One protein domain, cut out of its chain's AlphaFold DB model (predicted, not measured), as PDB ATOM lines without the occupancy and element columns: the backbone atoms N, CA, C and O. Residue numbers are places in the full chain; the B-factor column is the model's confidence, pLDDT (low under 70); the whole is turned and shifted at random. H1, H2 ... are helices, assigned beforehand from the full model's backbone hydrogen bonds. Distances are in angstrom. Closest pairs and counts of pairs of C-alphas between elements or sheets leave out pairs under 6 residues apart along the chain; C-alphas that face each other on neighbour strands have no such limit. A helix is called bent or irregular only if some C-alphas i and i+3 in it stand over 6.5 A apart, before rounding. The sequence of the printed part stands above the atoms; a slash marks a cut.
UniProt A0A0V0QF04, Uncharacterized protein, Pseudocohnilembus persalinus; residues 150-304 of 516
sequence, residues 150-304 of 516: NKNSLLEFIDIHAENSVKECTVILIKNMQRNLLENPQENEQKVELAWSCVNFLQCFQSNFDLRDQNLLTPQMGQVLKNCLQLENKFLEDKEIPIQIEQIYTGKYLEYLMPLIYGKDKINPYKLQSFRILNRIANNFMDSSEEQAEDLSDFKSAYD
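What this domain is: This is residues 150 to 304 of the 516 residues of an uncharacterized protein of Pseudocohnilembus persalinus (UniProt A0A0V0QF04). Three long helices, H2, H3 and H5, make the core, their centres in a triangle and H2 packing on both H3 and H5, while the long link of residues 236 to 248 passes by the middle. The short helices H4 and H6 gather at the end where H2 and H5 begin and H3 ends, H9 packs on H6, H1 lies out at the far end beyond H2, and residues 297 to 303 of the tail stick out. The printed part has 155 residues with nine named helices, H1 to H9 in order, and no named strand; its class is all helix. It is compact, with a radius of gyration of the C-alphas of 15.7 A and spans of 47 by 37 by 26 A.

Where its parts are: H1, residues 151 to 160, begins at C-alpha 151 (-46.915, -29.806, 13.106). H2, residues 162 to 177, is 22.3 A long, and H3, residues 185 to 206, is the longest at 31.3 A. H4, residues 209 to 216, is irregular, but only just: C-alphas 210 and 213 are 7.0 A apart. H5, residues 219 to 235, is 24.0 A long and begins at C-alpha 219 (-43.176, -16.858, -13.050). H6, H7 and H8 are residues 249 to 252, 254 to 257 and 259 to 262. H9, residues 272 to 285, is 20.2 A long and ends at C-alpha 285 (-26.625, -30.150, -13.648).

How they stand to each other: H1 and H2 meet only through their tight link. H2 and H3 form a helical hairpin, at a shallow tilt of 24 degrees, opposite ways; their closest C-alphas, of Leu 173 and Ala 195, are 5.7 A apart. H3 and H4 touch only at the corner, closest at the C-alphas of Gln 206 and Arg 212, 5.3 A. H2, with residues 170 to 177 alone, touches the hub H5 at a shallow tilt of 23 degrees, the same way, closest at the C-alphas of Met 177 and Leu 231, 5.9 A. H3 and H5 are apart. H5 touches H7, closest at the C-alphas of Gly 222 and Tyr 256, 5.7 A. H8 is close to but not clearly touching H5, with the C-alphas of Lys 226 and Leu 260 at 7.1 A. H6 touches H9, closest at the C-alphas of Lys 252 and Asn 284, 5.8 A. Helix packing is mostly aligned, the touching helices mostly at a shallow tilt. Every O i to N i+4 pair is within hydrogen-bond range in H1, H2, H3, H5 and H9, against 2 of 4 in H4; H6, H7 and H8 are too short for such a pair.

The domain as a whole: The C-alphas of Asn 152 and Tyr 270, the two farthest apart, are 47.2 A apart. The printed part has no cut. The link from H5 to H6 is long, and residues 286 to 304 hold no named element. Mean pLDDT of the printed part is 88.2; residues 239, 290 to 292 and 298 to 302 are under 70.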
ATOM      1  N   ASN A 150     -44.581 -28.232  16.601       91.69
ATOM      2  CA  ASN A 150     -46.026 -28.202  16.470       91.69
ATOM      3  C   ASN A 150     -46.415 -28.292  14.989       91.69
ATOM      4  O   ASN A 150     -46.588 -27.286  14.302       91.69
ATOM      5  N   LYS A 151     -46.544 -29.531  14.499       90.88
ATOM      6  CA  LYS A 151     -46.915 -29.806  13.106       90.88
ATOM      7  C   LYS A 151     -48.272 -29.217  12.729       90.88
ATOM      8  O   LYS A 151     -48.420 -28.784  11.598       90.88
ATOM      9  N   ASN A 152     -49.233 -29.172  13.650       93.12
ATOM     10  CA  ASN A 152     -50.569 -28.656  13.351       93.12
ATOM     11  C   ASN A 152     -50.522 -27.153  13.060       93.12
ATOM     12  O   ASN A 152     -51.045 -26.724  12.040       93.12
ATOM     13  N   SER A 153     -49.832 -26.373  13.897       92.88
ATOM     14  CA  SER A 153     -49.658 -24.937  13.648       92.88
ATOM     15  C   SER A 153     -48.823 -24.662  12.398       92.88
ATOM     16  O   SER A 153     -49.095 -23.701  11.685       92.88
ATOM     17  N   LEU A 154     -47.829 -25.507  12.095       92.00
ATOM     18  CA  LEU A 154     -47.084 -25.403  10.839       92.00
ATOM     19  C   LEU A 154     -47.987 -25.648   9.624       92.00
ATOM     20  O   LEU A 154     -47.955 -24.856   8.690       92.00
ATOM     21  N   LEU A 155     -48.790 -26.715   9.643       91.19
ATOM     22  CA  LEU A 155     -49.719 -27.047   8.561       91.19
ATOM     23  C   LEU A 155     -50.783 -25.960   8.379       91.19
ATOM     24  O   LEU A 155     -51.016 -25.522   7.264       91.19
ATOM     25  N   GLU A 156     -51.354 -25.444   9.466       93.50
ATOM     26  CA  GLU A 156     -52.319 -24.341   9.395       93.50
ATOM     27  C   GLU A 156     -51.692 -23.067   8.808       93.50
ATOM     28  O   GLU A 156     -52.290 -22.401   7.961       93.50
ATOM     29  N   PHE A 157     -50.456 -22.737   9.204       93.44
ATOM     30  CA  PHE A 157     -49.718 -21.636   8.585       93.44
ATOM     31  C   PHE A 157     -49.503 -21.878   7.085       93.44
ATOM     32  O   PHE A 157     -49.675 -20.961   6.279       93.44
ATOM     33  N   ILE A 158     -49.134 -23.104   6.713       90.31
ATOM     34  CA  ILE A 158     -48.928 -23.524   5.326       90.31
ATOM     35  C   ILE A 158     -50.202 -23.332   4.503       90.31
ATOM     36  O   ILE A 158     -50.155 -22.693   3.455       90.31
ATOM     37  N   ASP A 159     -51.332 -23.809   5.010       89.44
ATOM     38  CA  ASP A 159     -52.594 -23.826   4.278       89.44
ATOM     39  C   ASP A 159     -53.217 -22.428   4.140       89.44
ATOM     40  O   ASP A 159     -53.845 -22.124   3.128       89.44
ATOM     41  N   ILE A 160     -53.052 -21.561   5.147       91.62
ATOM     42  CA  ILE A 160     -53.790 -20.287   5.224       91.62
ATOM     43  C   ILE A 160     -52.901 -19.074   4.915       91.62
ATOM     44  O   ILE A 160     -53.367 -18.070   4.368       91.62
ATOM     45  N   HIS A 161     -51.622 -19.113   5.291       92.06
ATOM     46  CA  HIS A 161     -50.785 -17.910   5.380       92.06
ATOM     47  C   HIS A 161     -49.541 -17.934   4.486       92.06
ATOM     48  O   HIS A 161     -48.986 -16.867   4.203       92.06
ATOM     49  N   ALA A 162     -49.110 -19.099   4.003       91.50
ATOM     50  CA  ALA A 162     -47.864 -19.257   3.257       91.50
ATOM     51  C   ALA A 162     -47.751 -18.369   2.009       91.50
ATOM     52  O   ALA A 162     -46.756 -17.656   1.858       91.50
ATOM     53  N   GLU A 163     -48.763 -18.373   1.137       92.19
ATOM     54  CA  GLU A 163     -48.735 -17.624  -0.129       92.19
ATOM     55  C   GLU A 163     -48.565 -16.119   0.109       92.19
ATOM     56  O   GLU A 163     -47.663 -15.477  -0.443       92.19
ATOM     57  N   ASN A 164     -49.389 -15.561   0.998       92.69
ATOM     58  CA  ASN A 164     -49.314 -14.149   1.362       92.69
ATOM     59  C   ASN A 164     -47.961 -13.812   1.997       92.69
ATOM     60  O   ASN A 164     -47.365 -12.797   1.646       92.69
ATOM     61  N   SER A 165     -47.422 -14.696   2.838       93.94
ATOM     62  CA  SER A 165     -46.115 -14.509   3.477       93.94
ATOM     63  C   SER A 165     -44.974 -14.416   2.456       93.94
ATOM     64  O   SER A 165     -44.122 -13.530   2.541       93.94
ATOM     65  N   VAL A 166     -44.965 -15.293   1.445       95.00
ATOM     66  CA  VAL A 166     -43.979 -15.253   0.349       95.00
ATOM     67  C   VAL A 166     -44.141 -13.975  -0.473       95.00
ATOM     68  O   VAL A 166     -43.158 -13.290  -0.778       95.00
ATOM     69  N   LYS A 167     -45.377 -13.599  -0.803       94.38
ATOM     70  CA  LYS A 167     -45.668 -12.368  -1.544       94.38
ATOM     71  C   LYS A 167     -45.197 -11.120  -0.790       94.38
ATOM     72  O   LYS A 167     -44.550 -10.256  -1.378       94.38
ATOM     73  N   GLU A 168     -45.470 -11.026   0.504       94.38
ATOM     74  CA  GLU A 168     -45.041  -9.906   1.346       94.38
ATOM     75  C   GLU A 168     -43.514  -9.846   1.470       94.38
ATOM     76  O   GLU A 168     -42.918  -8.784   1.258       94.38
ATOM     77  N   CYS A 169     -42.870 -10.993   1.708       96.50
ATOM     78  CA  CYS A 169     -41.414 -11.108   1.752       96.50
ATOM     79  C   CYS A 169     -40.763 -10.622   0.453       96.50
ATOM     80  O   CYS A 169     -39.826  -9.825   0.483       96.50
ATOM     81  N   THR A 170     -41.256 -11.071  -0.701       96.75
ATOM     82  CA  THR A 170     -40.680 -10.704  -2.004       96.75
ATOM     83  C   THR A 170     -40.877  -9.225  -2.334       96.75
ATOM     84  O   THR A 170     -39.967  -8.597  -2.880       96.75
ATOM     85  N   VAL A 171     -42.010  -8.629  -1.946       96.00
ATOM     86  CA  VAL A 171     -42.245  -7.183  -2.080       96.00
ATOM     87  C   VAL A 171     -41.253  -6.383  -1.235       96.00
ATOM     88  O   VAL A 171     -40.676  -5.415  -1.738       96.00
ATOM     89  N   ILE A 172     -41.038  -6.770   0.026       96.69
ATOM     90  CA  ILE A 172     -40.076  -6.100   0.915       96.69
ATOM     91  C   ILE A 172     -38.653  -6.262   0.377       96.69
ATOM     92  O   ILE A 172     -37.941  -5.266   0.248       96.69
ATOM     93  N   LEU A 173     -38.268  -7.479  -0.014       97.50
ATOM     94  CA  LEU A 173     -36.949  -7.778  -0.566       97.50
ATOM     95  C   LEU A 173     -36.644  -6.913  -1.795       97.50
ATOM     96  O   LEU A 173     -35.610  -6.252  -1.835       97.50
ATOM     97  N   ILE A 174     -37.549  -6.854  -2.775       97.25
ATOM     98  CA  ILE A 174     -37.336  -6.060  -3.995       97.25
ATOM     99  C   ILE A 174     -37.227  -4.570  -3.678       97.25
ATOM    100  O   ILE A 174     -36.289  -3.922  -4.145       97.25
ATOM    101  N   LYS A 175     -38.138  -4.026  -2.860       96.50
ATOM    102  CA  LYS A 175     -38.083  -2.611  -2.455       96.50
ATOM    103  C   LYS A 175     -36.769  -2.281  -1.750       96.50
ATOM    104  O   LYS A 175     -36.168  -1.247  -2.026       96.50
ATOM    105  N   ASN A 176     -36.308  -3.168  -0.869       96.56
ATOM    106  CA  ASN A 176     -35.039  -3.010  -0.175       96.56
ATOM    107  C   ASN A 176     -33.856  -3.037  -1.160       96.56
ATOM    108  O   ASN A 176     -32.998  -2.156  -1.132       96.56
ATOM    109  N   MET A 177     -33.852  -3.988  -2.100       96.75
ATOM    110  CA  MET A 177     -32.792  -4.143  -3.102       96.75
ATOM    111  C   MET A 177     -32.684  -2.973  -4.085       96.75
ATOM    112  O   MET A 177     -31.579  -2.657  -4.528       96.75
ATOM    113  N   GLN A 178     -33.800  -2.304  -4.392       96.56
ATOM    114  CA  GLN A 178     -33.864  -1.155  -5.305       96.56
ATOM    115  C   GLN A 178     -33.170   0.108  -4.779       96.56
ATOM    116  O   GLN A 178     -32.868   1.002  -5.570       96.56
ATOM    117  N   ARG A 179     -32.909   0.196  -3.471       94.75
ATOM    118  CA  ARG A 179     -32.282   1.372  -2.861       94.75
ATOM    119  C   ARG A 179     -30.806   1.459  -3.235       94.75
ATOM    120  O   ARG A 179     -30.064   0.488  -3.080       94.75
ATOM    121  N   ASN A 180     -30.381   2.628  -3.700       94.75
ATOM    122  CA  ASN A 180     -28.976   2.927  -3.946       94.75
ATOM    123  C   ASN A 180     -28.356   3.529  -2.679       94.75
ATOM    124  O   ASN A 180     -28.665   4.668  -2.346       94.75
ATOM    125  N   LEU A 181     -27.513   2.759  -1.989       93.38
ATOM    126  CA  LEU A 181     -26.912   3.130  -0.701       93.38
ATOM    127  C   LEU A 181     -25.380   3.060  -0.731       93.38
ATOM    128  O   LEU A 181     -24.748   2.939   0.313       93.38
ATOM    129  N   LEU A 182     -24.776   3.152  -1.920       89.12
ATOM    130  CA  LEU A 182     -23.317   3.072  -2.095       89.12
ATOM    131  C   LEU A 182     -22.559   4.115  -1.254       89.12
ATOM    132  O   LEU A 182     -21.441   3.869  -0.818       89.12
ATOM    133  N   GLU A 183     -23.182   5.264  -0.991       92.25
ATOM    134  CA  GLU A 183     -22.600   6.358  -0.204       92.25
ATOM    135  C   GLU A 183     -22.911   6.264   1.301       92.25
ATOM    136  O   GLU A 183     -22.379   7.049   2.083       92.25
ATOM    137  N   ASN A 184     -23.744   5.307   1.733       93.44
ATOM    138  CA  ASN A 184     -24.121   5.125   3.135       93.44
ATOM    139  C   ASN A 184     -23.852   3.683   3.609       93.44
ATOM    140  O   ASN A 184     -24.773   2.863   3.643       93.44
ATOM    141  N   PRO A 185     -22.612   3.363   4.031       91.50
ATOM    142  CA  PRO A 185     -22.233   2.005   4.424       91.50
ATOM    143  C   PRO A 185     -23.059   1.425   5.578       91.50
ATOM    144  O   PRO A 185     -23.304   0.222   5.609       91.50
ATOM    145  N   GLN A 186     -23.502   2.258   6.527       91.38
ATOM    146  CA  GLN A 186     -24.300   1.798   7.670       91.38
ATOM    147  C   GLN A 186     -25.709   1.384   7.244       91.38
ATOM    148  O   GLN A 186     -26.207   0.341   7.661       91.38
ATOM    149  N   GLU A 187     -26.353   2.189   6.402       92.88
ATOM    150  CA  GLU A 187     -27.673   1.869   5.855       92.88
ATOM    151  C   GLU A 187     -27.579   0.703   4.861       92.88
ATOM    152  O   GLU A 187     -28.462  -0.153   4.818       92.88
ATOM    153  N   ASN A 188     -26.474   0.608   4.112       93.00
ATOM    154  CA  ASN A 188     -26.224  -0.520   3.222       93.00
ATOM    155  C   ASN A 188     -26.034  -1.832   4.000       93.00
ATOM    156  O   ASN A 188     -26.575  -2.857   3.598       93.00
ATOM    157  N   GLU A 189     -25.373  -1.811   5.162       92.81
ATOM    158  CA  GLU A 189     -25.284  -2.991   6.032       92.81
ATOM    159  C   GLU A 189     -26.672  -3.466   6.489       92.81
ATOM    160  O   GLU A 189     -26.962  -4.660   6.405       92.81
ATOM    161  N   GLN A 190     -27.560  -2.545   6.875       94.06
ATOM    162  CA  GLN A 190     -28.945  -2.883   7.226       94.06
ATOM    163  C   GLN A 190     -29.754  -3.395   6.025       94.06
ATOM    164  O   GLN A 190     -30.583  -4.297   6.162       94.06
ATOM    165  N   LYS A 191     -29.503  -2.858   4.825       94.88
ATOM    166  CA  LYS A 191     -30.078  -3.383   3.581       94.88
ATOM    167  C   LYS A 191     -29.645  -4.831   3.355       94.88
ATOM    168  O   LYS A 191     -30.502  -5.658   3.041       94.88
ATOM    169  N   VAL A 192     -28.356  -5.144   3.496       95.00
ATOM    170  CA  VAL A 192     -27.841  -6.515   3.333       95.00
ATOM    171  C   VAL A 192     -28.433  -7.435   4.401       95.00
ATOM    172  O   VAL A 192     -28.878  -8.526   4.059       95.00
ATOM    173  N   GLU A 193     -28.519  -6.980   5.654       95.19
ATOM    174  CA  GLU A 193     -29.152  -7.708   6.763       95.19
ATOM    175  C   GLU A 193     -30.588  -8.127   6.426       95.19
ATOM    176  O   GLU A 193     -30.919  -9.312   6.483       95.19
ATOM    177  N   LEU A 194     -31.418  -7.179   5.981       96.38
ATOM    178  CA  LEU A 194     -32.807  -7.454   5.614       96.38
ATOM    179  C   LEU A 194     -32.916  -8.361   4.392       96.38
ATOM    180  O   LEU A 194     -33.722  -9.291   4.383       96.38
ATOM    181  N   ALA A 195     -32.106  -8.115   3.361       96.94
ATOM    182  CA  ALA A 195     -32.128  -8.942   2.163       96.94
ATOM    183  C   ALA A 195     -31.743 -10.394   2.477       96.94
ATOM    184  O   ALA A 195     -32.410 -11.317   2.007       96.94
ATOM    185  N   TRP A 196     -30.720 -10.588   3.310       95.31
ATOM    186  CA  TRP A 196     -30.286 -11.903   3.757       95.31
ATOM    187  C   TRP A 196     -31.377 -12.612   4.567       95.31
ATOM    188  O   TRP A 196     -31.723 -13.746   4.244       95.31
ATOM    189  N   SER A 197     -31.999 -11.938   5.541       95.31
ATOM    190  CA  SER A 197     -33.095 -12.523   6.329       95.31
ATOM    191  C   SER A 197     -34.297 -12.922   5.469       95.31
ATOM    192  O   SER A 197     -34.877 -13.987   5.683       95.31
ATOM    193  N   CYS A 198     -34.652 -12.118   4.462       97.25
ATOM    194  CA  CYS A 198     -35.693 -12.472   3.494       97.25
ATOM    195  C   CYS A 198     -35.324 -13.728   2.686       97.25
ATOM    196  O   CYS A 198     -36.161 -14.612   2.513       97.25
ATOM    197  N   VAL A 199     -34.085 -13.835   2.193       96.31
ATOM    198  CA  VAL A 199     -33.648 -15.030   1.450       96.31
ATOM    199  C   VAL A 199     -33.600 -16.258   2.346       96.31
ATOM    200  O   VAL A 199     -34.097 -17.308   1.947       96.31
ATOM    201  N   ASN A 200     -33.092 -16.126   3.568       94.56
ATOM    202  CA  ASN A 200     -33.061 -17.219   4.530       94.56
ATOM    203  C   ASN A 200     -34.482 -17.696   4.888       94.56
ATOM    204  O   ASN A 200     -34.726 -18.898   4.956       94.56
ATOM    205  N   PHE A 201     -35.456 -16.785   5.014       95.56
ATOM    206  CA  PHE A 201     -36.873 -17.153   5.125       95.56
ATOM    207  C   PHE A 201     -37.347 -17.986   3.924       95.56
ATOM    208  O   PHE A 201     -37.926 -19.051   4.126       95.56
ATOM    209  N   LEU A 202     -37.053 -17.572   2.684       95.75
ATOM    210  CA  LEU A 202     -37.426 -18.324   1.476       95.75
ATOM    211  C   LEU A 202     -36.728 -19.698   1.394       95.75
ATOM    212  O   LEU A 202     -37.323 -20.673   0.932       95.75
ATOM    213  N   GLN A 203     -35.488 -19.804   1.878       93.50
ATOM    214  CA  GLN A 203     -34.747 -21.067   1.979       93.50
ATOM    215  C   GLN A 203     -35.291 -21.988   3.091       93.50
ATOM    216  O   GLN A 203     -35.309 -23.213   2.948       93.50
ATOM    217  N   CYS A 204     -35.760 -21.437   4.210       92.31
ATOM    218  CA  CYS A 204     -36.483 -22.223   5.210       92.31
ATOM    219  C   CYS A 204     -37.826 -22.692   4.638       92.31
ATOM    220  O   CYS A 204     -38.193 -23.854   4.787       92.31
ATOM    221  N   PHE A 205     -38.522 -21.812   3.920       91.88
ATOM    222  CA  PHE A 205     -39.815 -22.090   3.310       91.88
ATOM    223  C   PHE A 205     -39.750 -23.244   2.305       91.88
ATOM    224  O   PHE A 205     -40.535 -24.184   2.415       91.88
ATOM    225  N   GLN A 206     -38.763 -23.249   1.398       90.94
ATOM    226  CA  GLN A 206     -38.582 -24.363   0.458       90.94
ATOM    227  C   GLN A 206     -38.301 -25.697   1.150       90.94
ATOM    228  O   GLN A 206     -38.480 -26.734   0.534       90.94
ATOM    229  N   SER A 207     -37.841 -25.736   2.402       85.69
ATOM    230  CA  SER A 207     -37.565 -27.020   3.066       85.69
ATOM    231  C   SER A 207     -38.842 -27.857   3.264       85.69
ATOM    232  O   SER A 207     -38.752 -29.069   3.431       85.69
ATOM    233  N   ASN A 208     -40.022 -27.239   3.147       83.56
ATOM    234  CA  ASN A 208     -41.319 -27.908   3.123       83.56
ATOM    235  C   ASN A 208     -41.728 -28.219   1.673       83.56
ATOM    236  O   ASN A 208     -42.029 -27.305   0.907       83.56
ATOM    237  N   PHE A 209     -41.721 -29.500   1.285       77.12
ATOM    238  CA  PHE A 209     -41.954 -29.936  -0.103       77.12
ATOM    239  C   PHE A 209     -43.279 -29.438  -0.692       77.12
ATOM    240  O   PHE A 209     -43.269 -28.900  -1.797       77.12
ATOM    241  N   ASP A 210     -44.373 -29.528   0.066       76.25
ATOM    242  CA  ASP A 210     -45.726 -29.172  -0.392       76.25
ATOM    243  C   ASP A 210     -45.854 -27.697  -0.814       76.25
ATOM    244  O   ASP A 210     -46.660 -27.335  -1.669       76.25
ATOM    245  N   LEU A 211     -45.004 -26.834  -0.254       72.75
ATOM    246  CA  LEU A 211     -45.025 -25.396  -0.487       72.75
ATOM    247  C   LEU A 211     -44.229 -24.944  -1.715       72.75
ATOM    248  O   LEU A 211     -44.455 -23.835  -2.218       72.75
ATOM    249  N   ARG A 212     -43.264 -25.757  -2.167       83.19
ATOM    250  CA  ARG A 212     -42.272 -25.367  -3.183       83.19
ATOM    251  C   ARG A 212     -42.941 -25.019  -4.502       83.19
ATOM    252  O   ARG A 212     -42.740 -23.926  -5.030       83.19
ATOM    253  N   ASP A 213     -43.751 -25.941  -5.002       80.31
ATOM    254  CA  ASP A 213     -44.288 -25.859  -6.358       80.31
ATOM    255  C   ASP A 213     -45.404 -24.817  -6.466       80.31
ATOM    256  O   ASP A 213     -45.545 -24.159  -7.491       80.31
ATOM    257  N   GLN A 214     -46.161 -24.596  -5.391       81.94
ATOM    258  CA  GLN A 214     -47.265 -23.635  -5.406       81.94
ATOM    259  C   GLN A 214     -46.781 -22.183  -5.312       81.94
ATOM    260  O   GLN A 214     -47.342 -21.301  -5.955       81.94
ATOM    261  N   ASN A 215     -45.719 -21.924  -4.537       87.38
ATOM    262  CA  ASN A 215     -45.339 -20.555  -4.172       87.38
ATOM    263  C   ASN A 215     -43.989 -20.116  -4.748       87.38
ATOM    264  O   ASN A 215     -43.820 -18.954  -5.124       87.38
ATOM    265  N   LEU A 216     -43.015 -21.029  -4.833       89.44
ATOM    266  CA  LEU A 216     -41.665 -20.715  -5.315       89.44
ATOM    267  C   LEU A 216     -41.477 -21.041  -6.799       89.44
ATOM    268  O   LEU A 216     -40.559 -20.505  -7.423       89.44
ATOM    269  N   LEU A 217     -42.353 -21.860  -7.384       88.50
ATOM    270  CA  LEU A 217     -42.355 -22.177  -8.813       88.50
ATOM    271  C   LEU A 217     -43.334 -21.310  -9.616       88.50
ATOM    272  O   LEU A 217     -44.053 -21.775 -10.497       88.50
ATOM    273  N   THR A 218     -43.369 -20.015  -9.321       92.75
ATOM    274  CA  THR A 218     -44.206 -19.071 -10.063       92.75
ATOM    275  C   THR A 218     -43.347 -18.221 -11.005       92.75
ATOM    276  O   THR A 218     -42.219 -17.852 -10.650       92.75
ATOM    277  N   PRO A 219     -43.866 -17.815 -12.181       94.75
ATOM    278  CA  PRO A 219     -43.176 -16.858 -13.050       94.75
ATOM    279  C   PRO A 219     -42.831 -15.550 -12.324       94.75
ATOM    280  O   PRO A 219     -41.796 -14.935 -12.582       94.75
ATOM    281  N   GLN A 220     -43.680 -15.148 -11.370       95.62
ATOM    282  CA  GLN A 220     -43.437 -14.002 -10.503       95.62
ATOM    283  C   GLN A 220     -42.169 -14.193  -9.663       95.62
ATOM    284  O   GLN A 220     -41.332 -13.291  -9.629       95.62
ATOM    285  N   MET A 221     -41.981 -15.358  -9.034       96.19
ATOM    286  CA  MET A 221     -40.770 -15.635  -8.263       96.19
ATOM    287  C   MET A 221     -39.523 -15.685  -9.152       96.19
ATOM    288  O   MET A 221     -38.469 -15.171  -8.775       96.19
ATOM    289  N   GLY A 222     -39.651 -16.211 -10.374       96.38
ATOM    290  CA  GLY A 222     -38.600 -16.141 -11.389       96.38
ATOM    291  C   GLY A 222     -38.182 -14.705 -11.724       96.38
ATOM    292  O   GLY A 222     -36.991 -14.413 -11.854       96.38
ATOM    293  N   GLN A 223     -39.143 -13.777 -11.802       97.31
ATOM    294  CA  GLN A 223     -38.854 -12.356 -11.995       97.31
ATOM    295  C   GLN A 223     -38.225 -11.713 -10.752       97.31
ATOM    296  O   GLN A 223     -37.307 -10.904 -10.890       97.31
ATOM    297  N   VAL A 224     -38.672 -12.079  -9.546       97.62
ATOM    298  CA  VAL A 224     -38.063 -11.618  -8.285       97.62
ATOM    299  C   VAL A 224     -36.595 -12.033  -8.223       97.62
ATOM    300  O   VAL A 224     -35.741 -11.185  -7.981       97.62
ATOM    301  N   LEU A 225     -36.286 -13.299  -8.520       97.38
ATOM    302  CA  LEU A 225     -34.920 -13.819  -8.584       97.38
ATOM    303  C   LEU A 225     -34.042 -12.993  -9.540       97.38
ATOM    304  O   LEU A 225     -32.971 -12.526  -9.146       97.38
ATOM    305  N   LYS A 226     -34.512 -12.774 -10.777       97.31
ATOM    306  CA  LYS A 226     -33.800 -11.967 -11.783       97.31
ATOM    307  C   LYS A 226     -33.544 -10.547 -11.291       97.31
ATOM    308  O   LYS A 226     -32.403 -10.093 -11.309       97.31
ATOM    309  N   ASN A 227     -34.587  -9.880 -10.800       97.62
ATOM    310  CA  ASN A 227     -34.495  -8.511 -10.305       97.62
ATOM    311  C   ASN A 227     -33.508  -8.407  -9.136       97.62
ATOM    312  O   ASN A 227     -32.667  -7.516  -9.136       97.62
ATOM    313  N   CYS A 228     -33.573  -9.317  -8.161       97.44
ATOM    314  CA  CYS A 228     -32.657  -9.322  -7.023       97.44
ATOM    315  C   CYS A 228     -31.198  -9.459  -7.468       97.44
ATOM    316  O   CYS A 228     -30.372  -8.668  -7.025       97.44
ATOM    317  N   LEU A 229     -30.881 -10.387  -8.378       96.50
ATOM    318  CA  LEU A 229     -29.513 -10.576  -8.885       96.50
ATOM    319  C   LEU A 229     -29.009  -9.362  -9.676       96.50
ATOM    320  O   LEU A 229     -27.856  -8.959  -9.530       96.50
ATOM    321  N   GLN A 230     -29.870  -8.739 -10.482       96.06
ATOM    322  CA  GLN A 230     -29.529  -7.518 -11.215       96.06
ATOM    323  C   GLN A 230     -29.298  -6.328 -10.280       96.06
ATOM    324  O   GLN A 230     -28.348  -5.567 -10.472       96.06
ATOM    325  N   LEU A 231     -30.155  -6.164  -9.271       96.62
ATOM    326  CA  LEU A 231     -30.055  -5.099  -8.274       96.62
ATOM    327  C   LEU A 231     -28.849  -5.300  -7.355       96.62
ATOM    328  O   LEU A 231     -28.156  -4.332  -7.064       96.62
ATOM    329  N   GLU A 232     -28.554  -6.539  -6.963       94.94
ATOM    330  CA  GLU A 232     -27.331  -6.913  -6.248       94.94
ATOM    331  C   GLU A 232     -26.097  -6.545  -7.088       94.94
ATOM    332  O   GLU A 232     -25.250  -5.783  -6.633       94.94
ATOM    333  N   ASN A 233     -26.053  -6.956  -8.360       92.88
ATOM    334  CA  ASN A 233     -24.983  -6.594  -9.295       92.88
ATOM    335  C   ASN A 233     -24.854  -5.071  -9.506       92.88
ATOM    336  O   ASN A 233     -23.762  -4.588  -9.809       92.88
ATOM    337  N   LYS A 234     -25.942  -4.302  -9.390       94.19
ATOM    338  CA  LYS A 234     -25.938  -2.849  -9.616       94.19
ATOM    339  C   LYS A 234     -25.553  -2.047  -8.372       94.19
ATOM    340  O   LYS A 234     -24.820  -1.073  -8.507       94.19
ATOM    341  N   PHE A 235     -26.075  -2.419  -7.207       94.00
ATOM    342  CA  PHE A 235     -26.077  -1.570  -6.014       94.00
ATOM    343  C   PHE A 235     -25.323  -2.142  -4.815       94.00
ATOM    344  O   PHE A 235     -25.201  -1.418  -3.834       94.00
ATOM    345  N   LEU A 236     -24.852  -3.392  -4.860       88.31
ATOM    346  CA  LEU A 236     -24.010  -3.959  -3.805       88.31
ATOM    347  C   LEU A 236     -22.581  -4.165  -4.319       88.31
ATOM    348  O   LEU A 236     -22.354  -4.561  -5.470       88.31
ATOM    349  N   GLU A 237     -21.609  -3.848  -3.468       79.50
ATOM    350  CA  GLU A 237     -20.194  -4.061  -3.762       79.50
ATOM    351  C   GLU A 237     -19.799  -5.526  -3.540       79.50
ATOM    352  O   GLU A 237     -20.363  -6.218  -2.695       79.50
ATOM    353  N   ASP A 238     -18.753  -5.996  -4.227       70.25
ATOM    354  CA  ASP A 238     -18.250  -7.376  -4.084       70.25
ATOM    355  C   ASP A 238     -17.677  -7.689  -2.682       70.25
ATOM    356  O   ASP A 238     -17.344  -8.837  -2.387       70.25
ATOM    357  N   LYS A 239     -17.534  -6.677  -1.814       64.06
ATOM    358  CA  LYS A 239     -17.042  -6.814  -0.432       64.06
ATOM    359  C   LYS A 239     -18.125  -7.237   0.559       64.06
ATOM    360  O   LYS A 239     -17.808  -7.571   1.699       64.06
ATOM    361  N   GLU A 240     -19.386  -7.167   0.158       75.94
ATOM    362  CA  GLU A 240     -20.503  -7.456   1.044       75.94
ATOM    363  C   GLU A 240     -20.829  -8.946   1.085       75.94
ATOM    364  O   GLU A 240     -20.356  -9.742   0.270       75.94
ATOM    365  N   ILE A 241     -21.631  -9.340   2.075       82.88
ATOM    366  CA  ILE A 241     -22.116 -10.714   2.151       82.88
ATOM    367  C   ILE A 241     -22.989 -10.973   0.918       82.88
ATOM    368  O   ILE A 241     -23.905 -10.190   0.656       82.88
ATOM    369  N   PRO A 242     -22.755 -12.070   0.179       86.81
ATOM    370  CA  PRO A 242     -23.632 -12.439  -0.920       86.81
ATOM    371  C   PRO A 242     -25.043 -12.749  -0.398       86.81
ATOM    372  O   PRO A 242     -25.196 -13.521   0.543       86.81
ATOM    373  N   ILE A 243     -26.082 -12.204  -1.039       91.50
ATOM    374  CA  ILE A 243     -27.483 -12.443  -0.627       91.50
ATOM    375  C   ILE A 243     -27.950 -13.876  -0.947       91.50
ATOM    376  O   ILE A 243     -28.872 -14.384  -0.322       91.50
ATOM    377  N   GLN A 244     -27.312 -14.538  -1.914       92.19
ATOM    378  CA  GLN A 244     -27.535 -15.942  -2.299       92.19
ATOM    379  C   GLN A 244     -28.971 -16.287  -2.739       92.19
ATOM    380  O   GLN A 244     -29.413 -17.429  -2.620       92.19
ATOM    381  N   ILE A 245     -29.704 -15.330  -3.324       96.00
ATOM    382  CA  ILE A 245     -31.079 -15.547  -3.812       96.00
ATOM    383  C   ILE A 245     -31.187 -16.692  -4.837       96.00
ATOM    384  O   ILE A 245     -32.196 -17.382  -4.876       96.00
ATOM    385  N   GLU A 246     -30.154 -16.965  -5.635       94.69
ATOM    386  CA  GLU A 246     -30.110 -18.085  -6.585       94.69
ATOM    387  C   GLU A 246     -30.139 -19.466  -5.923       94.69
ATOM    388  O   GLU A 246     -30.374 -20.470  -6.596       94.69
ATOM    389  N   GLN A 247     -29.916 -19.545  -4.614       92.94
ATOM    390  CA  GLN A 247     -29.938 -20.802  -3.875       92.94
ATOM    391  C   GLN A 247     -31.344 -21.220  -3.436       92.94
ATOM    392  O   GLN A 247     -31.525 -22.351  -2.986       92.94
ATOM    393  N   ILE A 248     -32.353 -20.364  -3.624       94.00
ATOM    394  CA  ILE A 248     -33.748 -20.775  -3.454       94.00
ATOM    395  C   ILE A 248     -34.170 -21.767  -4.556       94.00
ATOM    396  O   ILE A 248     -33.482 -21.952  -5.569       94.00
ATOM    397  N   TYR A 249     -35.345 -22.370  -4.390       93.06
ATOM    398  CA  TYR A 249     -35.866 -23.432  -5.242       93.06
ATOM    399  C   TYR A 249     -36.064 -22.961  -6.683       93.06
ATOM    400  O   TYR A 249     -35.660 -23.641  -7.620       93.06
ATOM    401  N   THR A 250     -36.556 -21.734  -6.869       94.56
ATOM    402  CA  THR A 250     -36.666 -21.068  -8.177       94.56
ATOM    403  C   THR A 250     -35.333 -21.029  -8.933       94.56
ATOM    404  O   THR A 250     -35.306 -21.117 -10.159       94.56
ATOM    405  N   GLY A 251     -34.206 -20.954  -8.221       94.56
ATOM    406  CA  GLY A 251     -32.871 -20.988  -8.815       94.56
ATOM    407  C   GLY A 251     -32.458 -22.350  -9.384       94.56
ATOM    408  O   GLY A 251     -31.403 -22.445 -10.005       94.56
ATOM    409  N   LYS A 252     -33.269 -23.406  -9.235       91.56
ATOM    410  CA  LYS A 252     -33.081 -24.672  -9.964       91.56
ATOM    411  C   LYS A 252     -33.406 -24.554 -11.455       91.56
ATOM    412  O   LYS A 252     -32.899 -25.320 -12.275       91.56
ATOM    413  N   TYR A 253     -34.226 -23.578 -11.826       92.69
ATOM    414  CA  TYR A 253     -34.795 -23.488 -13.161       92.69
ATOM    415  C   TYR A 253     -33.918 -22.615 -14.058       92.69
ATOM    416  O   TYR A 253     -33.843 -21.390 -13.924       92.69
ATOM    417  N   LEU A 254     -33.242 -23.269 -15.007       91.56
ATOM    418  CA  LEU A 254     -32.299 -22.625 -15.928       91.56
ATOM    419  C   LEU A 254     -32.944 -21.515 -16.769       91.56
ATOM    420  O   LEU A 254     -32.255 -20.575 -17.157       91.56
ATOM    421  N   GLU A 255     -34.255 -21.576 -17.008       93.88
ATOM    422  CA  GLU A 255     -35.012 -20.524 -17.699       93.88
ATOM    423  C   GLU A 255     -34.925 -19.154 -17.006       93.88
ATOM    424  O   GLU A 255     -35.011 -18.114 -17.669       93.88
ATOM    425  N   TYR A 256     -34.705 -19.128 -15.685       95.31
ATOM    426  CA  TYR A 256     -34.541 -17.884 -14.940       95.31
ATOM    427  C   TYR A 256     -33.083 -17.440 -14.839       95.31
ATOM    428  O   TYR A 256     -32.823 -16.238 -14.856       95.31
ATOM    429  N   LEU A 257     -32.136 -18.382 -14.800       93.75
ATOM    430  CA  LEU A 257     -30.708 -18.090 -14.651       93.75
ATOM    431  C   LEU A 257     -30.004 -17.763 -15.976       93.75
ATOM    432  O   LEU A 257     -29.216 -16.824 -16.043       93.75
ATOM    433  N   MET A 258     -30.298 -18.495 -17.053       90.88
ATOM    434  CA  MET A 258     -29.620 -18.335 -18.349       90.88
ATOM    435  C   MET A 258     -29.749 -16.926 -18.957       90.88
ATOM    436  O   MET A 258     -28.742 -16.414 -19.466       90.88
ATOM    437  N   PRO A 259     -30.914 -16.246 -18.889       93.81
ATOM    438  CA  PRO A 259     -31.036 -14.871 -19.375       93.81
ATOM    439  C   PRO A 259     -30.128 -13.872 -18.648       93.81
ATOM    440  O   PRO A 259     -29.768 -12.857 -19.235       93.81
ATOM    441  N   LEU A 260     -29.721 -14.162 -17.408       94.81
ATOM    442  CA  LEU A 260     -28.809 -13.311 -16.641       94.81
ATOM    443  C   LEU A 260     -27.345 -13.473 -17.079       94.81
ATOM    444  O   LEU A 260     -26.523 -12.634 -16.730       94.81
ATOM    445  N   ILE A 261     -27.010 -14.500 -17.867       87.88
ATOM    446  CA  ILE A 261     -25.659 -14.685 -18.423       87.88
ATOM    447  C   ILE A 261     -25.588 -14.207 -19.881       87.88
ATOM    448  O   ILE A 261     -24.680 -13.463 -20.243       87.88
ATOM    449  N   TYR A 262     -26.557 -14.593 -20.721       85.31
ATOM    450  CA  TYR A 262     -26.509 -14.352 -22.179       85.31
ATOM    451  C   TYR A 262     -27.616 -13.434 -22.712       85.31
ATOM    452  O   TYR A 262     -27.650 -13.139 -23.906       85.31
ATOM    453  N   GLY A 263     -28.561 -13.018 -21.870       84.12
ATOM    454  CA  GLY A 263     -29.741 -12.267 -22.293       84.12
ATOM    455  C   GLY A 263     -29.544 -10.751 -22.326       84.12
ATOM    456  O   GLY A 263     -28.475 -10.215 -22.037       84.12
ATOM    457  N   LYS A 264     -30.635 -10.042 -22.648       85.38
ATOM    458  CA  LYS A 264     -30.715  -8.572 -22.536       85.38
ATOM    459  C   LYS A 264     -30.475  -8.091 -21.102       85.38
ATOM    460  O   LYS A 264     -29.926  -7.019 -20.891       85.38
ATOM    461  N   ASP A 265     -30.844  -8.942 -20.156       87.31
ATOM    462  CA  ASP A 265     -30.803  -8.738 -18.714       87.31
ATOM    463  C   ASP A 265     -29.488  -9.191 -18.068       87.31
ATOM    464  O   ASP A 265     -29.442  -9.401 -16.852       87.31
ATOM    465  N   LYS A 266     -28.429  -9.371 -18.868       89.50
ATOM    466  CA  LYS A 266     -27.171  -9.944 -18.395       89.50
ATOM    467  C   LYS A 266     -26.540  -9.132 -17.264       89.50
ATOM    468  O   LYS A 266     -26.449  -7.903 -17.329       89.50
ATOM    469  N   ILE A 267     -26.061  -9.838 -16.248       90.88
ATOM    470  CA  ILE A 267     -25.228  -9.263 -15.196       90.88
ATOM    471  C   ILE A 267     -23.767  -9.182 -15.657       90.88
ATOM    472  O   ILE A 267     -23.387  -9.755 -16.681       90.88
ATOM    473  N   ASN A 268     -22.941  -8.410 -14.949       84.69
ATOM    474  CA  ASN A 268     -21.551  -8.220 -15.351       84.69
ATOM    475  C   ASN A 268     -20.777  -9.538 -15.150       84.69
ATOM    476  O   ASN A 268     -20.701 -10.000 -14.006       84.69
ATOM    477  N   PRO A 269     -20.171 -10.127 -16.202       76.44
ATOM    478  CA  PRO A 269     -19.500 -11.430 -16.121       76.44
ATOM    479  C   PRO A 269     -18.357 -11.478 -15.098       76.44
ATOM    480  O   PRO A 269     -18.000 -12.558 -14.638       76.44
ATOM    481  N   TYR A 270     -17.811 -10.324 -14.708       77.06
ATOM    482  CA  TYR A 270     -16.677 -10.221 -13.789       77.06
ATOM    483  C   TYR A 270     -17.060 -10.020 -12.326       77.06
ATOM    484  O   TYR A 270     -16.179 -10.026 -11.469       77.06
ATOM    485  N   LYS A 271     -18.348  -9.838 -12.024       80.50
ATOM    486  CA  LYS A 271     -18.816  -9.670 -10.647       80.50
ATOM    487  C   LYS A 271     -19.134 -10.997  -9.971       80.50
ATOM    488  O   LYS A 271     -19.442 -11.991 -10.634       80.50
ATOM    489  N   LEU A 272     -19.117 -11.001  -8.635       81.62
ATOM    490  CA  LEU A 272     -19.352 -12.195  -7.816       81.62
ATOM    491  C   LEU A 272     -20.674 -12.906  -8.156       81.62
ATOM    492  O   LEU A 272     -20.743 -14.136  -8.133       81.62
ATOM    493  N   GLN A 273     -21.713 -12.147  -8.510       87.19
ATOM    494  CA  GLN A 273     -23.033 -12.687  -8.840       87.19
ATOM    495  C   GLN A 273     -22.980 -13.594 -10.080       87.19
ATOM    496  O   GLN A 273     -23.636 -14.630 -10.095       87.19
ATOM    497  N   SER A 274     -22.152 -13.280 -11.083       81.56
ATOM    498  CA  SER A 274     -21.996 -14.117 -12.286       81.56
ATOM    499  C   SER A 274     -21.413 -15.480 -11.956       81.56
ATOM    500  O   SER A 274     -21.949 -16.502 -12.380       81.56
ATOM    501  N   PHE A 275     -20.376 -15.512 -11.119       80.56
ATOM    502  CA  PHE A 275     -19.791 -16.765 -10.646       80.56
ATOM    503  C   PHE A 275     -20.788 -17.589  -9.828       80.56
ATOM    504  O   PHE A 275     -20.867 -18.802 -10.002       80.56
ATOM    505  N   ARG A 276     -21.590 -16.941  -8.977       88.00
ATOM    506  CA  ARG A 276     -22.653 -17.597  -8.201       88.00
ATOM    507  C   ARG A 276     -23.733 -18.210  -9.086       88.00
ATOM    508  O   ARG A 276     -24.101 -19.361  -8.869       88.00
ATOM    509  N   ILE A 277     -24.187 -17.491 -10.114       86.75
ATOM    510  CA  ILE A 277     -25.150 -18.024 -11.085       86.75
ATOM    511  C   ILE A 277     -24.561 -19.228 -11.823       86.75
ATOM    512  O   ILE A 277     -25.222 -20.259 -11.914       86.75
ATOM    513  N   LEU A 278     -23.320 -19.136 -12.315       81.31
ATOM    514  CA  LEU A 278     -22.658 -20.254 -12.995       81.31
ATOM    515  C   LEU A 278     -22.496 -21.469 -12.075       81.31
ATOM    516  O   LEU A 278     -22.790 -22.588 -12.491       81.31
ATOM    517  N   ASN A 279     -22.104 -21.250 -10.818       82.44
ATOM    518  CA  ASN A 279     -22.005 -22.312  -9.820       82.44
ATOM    519  C   ASN A 279     -23.374 -22.953  -9.548       82.44
ATOM    520  O   ASN A 279     -23.502 -24.172  -9.514       82.44
ATOM    521  N   ARG A 280     -24.434 -22.146  -9.433       88.88
ATOM    522  CA  ARG A 280     -25.794 -22.664  -9.266       88.88
ATOM    523  C   ARG A 280     -26.245 -23.487 -10.472       88.88
ATOM    524  O   ARG A 280     -26.796 -24.565 -10.282       88.88
ATOM    525  N   ILE A 281     -25.971 -23.026 -11.692       84.25
ATOM    526  CA  ILE A 281     -26.242 -23.784 -12.923       84.25
ATOM    527  C   ILE A 281     -25.493 -25.124 -12.905       84.25
ATOM    528  O   ILE A 281     -26.088 -26.156 -13.212       84.25
ATOM    529  N   ALA A 282     -24.215 -25.124 -12.516       80.38
ATOM    530  CA  ALA A 282     -23.420 -26.342 -12.390       80.38
ATOM    531  C   ALA A 282     -24.024 -27.304 -11.355       80.38
ATOM    532  O   ALA A 282     -24.260 -28.466 -11.676       80.38
ATOM    533  N   ASN A 283     -24.378 -26.809 -10.166       81.06
ATOM    534  CA  ASN A 283     -25.035 -27.596  -9.119       81.06
ATOM    535  C   ASN A 283     -26.363 -28.202  -9.595       81.06
ATOM    536  O   ASN A 283     -26.656 -29.352  -9.277       81.06
ATOM    537  N   ASN A 284     -27.141 -27.466 -10.398       84.38
ATOM    538  CA  ASN A 284     -28.382 -27.974 -10.988       84.38
ATOM    539  C   ASN A 284     -28.118 -29.105 -11.997       84.38
ATOM    540  O   ASN A 284     -28.915 -30.031 -12.094       84.38
ATOM    541  N   PHE A 285     -27.009 -29.060 -12.744       79.44
ATOM    542  CA  PHE A 285     -26.625 -30.150 -13.648       79.44
ATOM    543  C   PHE A 285     -26.072 -31.380 -12.927       79.44
ATOM    544  O   PHE A 285     -26.197 -32.481 -13.461       79.44
ATOM    545  N   MET A 286     -25.461 -31.187 -11.759       79.06
ATOM    546  CA  MET A 286     -24.903 -32.255 -10.927       79.06
ATOM    547  C   MET A 286     -25.930 -32.877  -9.974       79.06
ATOM    548  O   MET A 286     -25.554 -33.723  -9.170       79.06
ATOM    549  N   ASP A 287     -27.188 -32.422 -10.020       77.44
ATOM    550  CA  ASP A 287     -28.250 -32.785  -9.070       77.44
ATOM    551  C   ASP A 287     -27.779 -32.722  -7.606       77.44
ATOM    552  O   ASP A 287     -28.063 -33.579  -6.769       77.44
ATOM    553  N   SER A 288     -26.970 -31.703  -7.302       76.25
ATOM    554  CA  SER A 288     -26.441 -31.524  -5.955       76.25
ATOM    555  C   SER A 288     -27.583 -31.237  -4.986       76.25
ATOM    556  O   SER A 288     -28.514 -30.488  -5.305       76.25
ATOM    557  N   SER A 289     -27.488 -31.803  -3.780       70.75
ATOM    558  CA  SER A 289     -28.456 -31.550  -2.714       70.75
ATOM    559  C   SER A 289     -28.635 -30.050  -2.496       70.75
ATOM    560  O   SER A 289     -27.670 -29.285  -2.556       70.75
ATOM    561  N   GLU A 290     -29.867 -29.628  -2.225       69.69
ATOM    562  CA  GLU A 290     -30.160 -28.231  -1.914       69.69
ATOM    563  C   GLU A 290     -29.323 -27.774  -0.718       69.69
ATOM    564  O   GLU A 290     -29.278 -28.457   0.308       69.69
ATOM    565  N   GLU A 291     -28.661 -26.619  -0.847       66.44
ATOM    566  CA  GLU A 291     -28.078 -25.980   0.327       66.44
ATOM    567  C   GLU A 291     -29.216 -25.661   1.294       66.44
ATOM    568  O   GLU A 291     -30.221 -25.036   0.940       66.44
ATOM    569  N   GLN A 292     -29.075 -26.186   2.507       67.38
ATOM    570  CA  GLN A 292     -30.038 -25.961   3.563       67.38
ATOM    571  C   GLN A 292     -29.940 -24.502   4.006       67.38
ATOM    572  O   GLN A 292     -28.847 -23.938   4.051       67.38
ATOM    573  N   ALA A 293     -31.084 -23.912   4.360       76.12
ATOM    574  CA  ALA A 293     -31.122 -22.627   5.050       76.12
ATOM    575  C   ALA A 293     -30.198 -22.644   6.275       76.12
ATOM    576  O   ALA A 293     -29.938 -23.722   6.826       76.12
ATOM    577  N   GLU A 294     -29.782 -21.472   6.753       76.94
ATOM    578  CA  GLU A 294     -28.923 -21.367   7.935       76.94
ATOM    579  C   GLU A 294     -29.537 -22.138   9.112       76.94
ATOM    580  O   GLU A 294     -30.763 -22.194   9.284       76.94
ATOM    581  N   ASP A 295     -28.714 -22.823   9.907       75.56
ATOM    582  CA  ASP A 295     -29.216 -23.509  11.095       75.56
ATOM    583  C   ASP A 295     -29.652 -22.490  12.148       75.56
ATOM    584  O   ASP A 295     -28.843 -21.869  12.832       75.56
ATOM    585  N   LEU A 296     -30.970 -22.313  12.257       76.50
ATOM    586  CA  LEU A 296     -31.566 -21.365  13.186       76.50
ATOM    587  C   LEU A 296     -31.784 -21.944  14.588       76.50
ATOM    588  O   LEU A 296     -32.259 -21.229  15.473       76.50
ATOM    589  N   SER A 297     -31.455 -23.220  14.807       71.56
ATOM    590  CA  SER A 297     -31.716 -23.902  16.077       71.56
ATOM    591  C   SER A 297     -30.873 -23.355  17.236       71.56
ATOM    592  O   SER A 297     -31.338 -23.332  18.378       71.56
ATOM    593  N   ASP A 298     -29.686 -22.821  16.936       68.31
ATOM    594  CA  ASP A 298     -28.751 -22.287  17.932       68.31
ATOM    595  C   ASP A 298     -29.036 -20.834  18.350       68.31
ATOM    596  O   ASP A 298     -28.471 -20.346  19.338       68.31
ATOM    597  N   PHE A 299     -29.932 -20.121  17.659       69.25
ATOM    598  CA  PHE A 299     -30.249 -18.728  17.984       69.25
ATOM    599  C   PHE A 299     -31.187 -18.650  19.189       69.25
ATOM    600  O   PHE A 299     -32.410 -18.594  19.067       69.25
ATOM    601  N   LYS A 300     -30.590 -18.643  20.386       63.41
ATOM    602  CA  LYS A 300     -31.311 -18.482  21.660       63.41
ATOM    603  C   LYS A 300     -31.605 -17.023  22.009       63.41
ATOM    604  O   LYS A 300     -32.506 -16.763  22.795       63.41
ATOM    605  N   SER A 301     -30.849 -16.072  21.464       64.31
ATOM    606  CA  SER A 301     -30.994 -14.639  21.738       64.31
ATOM    607  C   SER A 301     -31.373 -13.849  20.489       64.31
ATOM    608  O   SER A 301     -31.514 -14.407  19.403       64.31
ATOM    609  N   ALA A 302     -31.535 -12.533  20.669       62.41
ATOM    610  CA  ALA A 302     -31.664 -11.584  19.570       62.41
ATOM    611  C   ALA A 302     -30.623 -11.891  18.492       62.41
ATOM    612  O   ALA A 302     -29.451 -12.096  18.811       62.41
ATOM    613  N   TYR A 303     -31.088 -11.923  17.254       70.25
ATOM    614  CA  TYR A 303     -30.262 -12.007  16.067       70.25
ATOM    615  C   TYR A 303     -29.296 -10.809  16.049       70.25
ATOM    616  O   TYR A 303     -29.745  -9.662  16.032       70.25
ATOM    617  N   ASP A 304     -27.985 -11.073  16.105       82.12
ATOM    618  CA  ASP A 304     -26.949 -10.086  15.788       82.12
ATOM    619  C   ASP A 304     -26.370 -10.436  14.422       82.12
ATOM    620  O   ASP A 304     -25.701 -11.459  14.233       82.12
TER     621      ASP A 304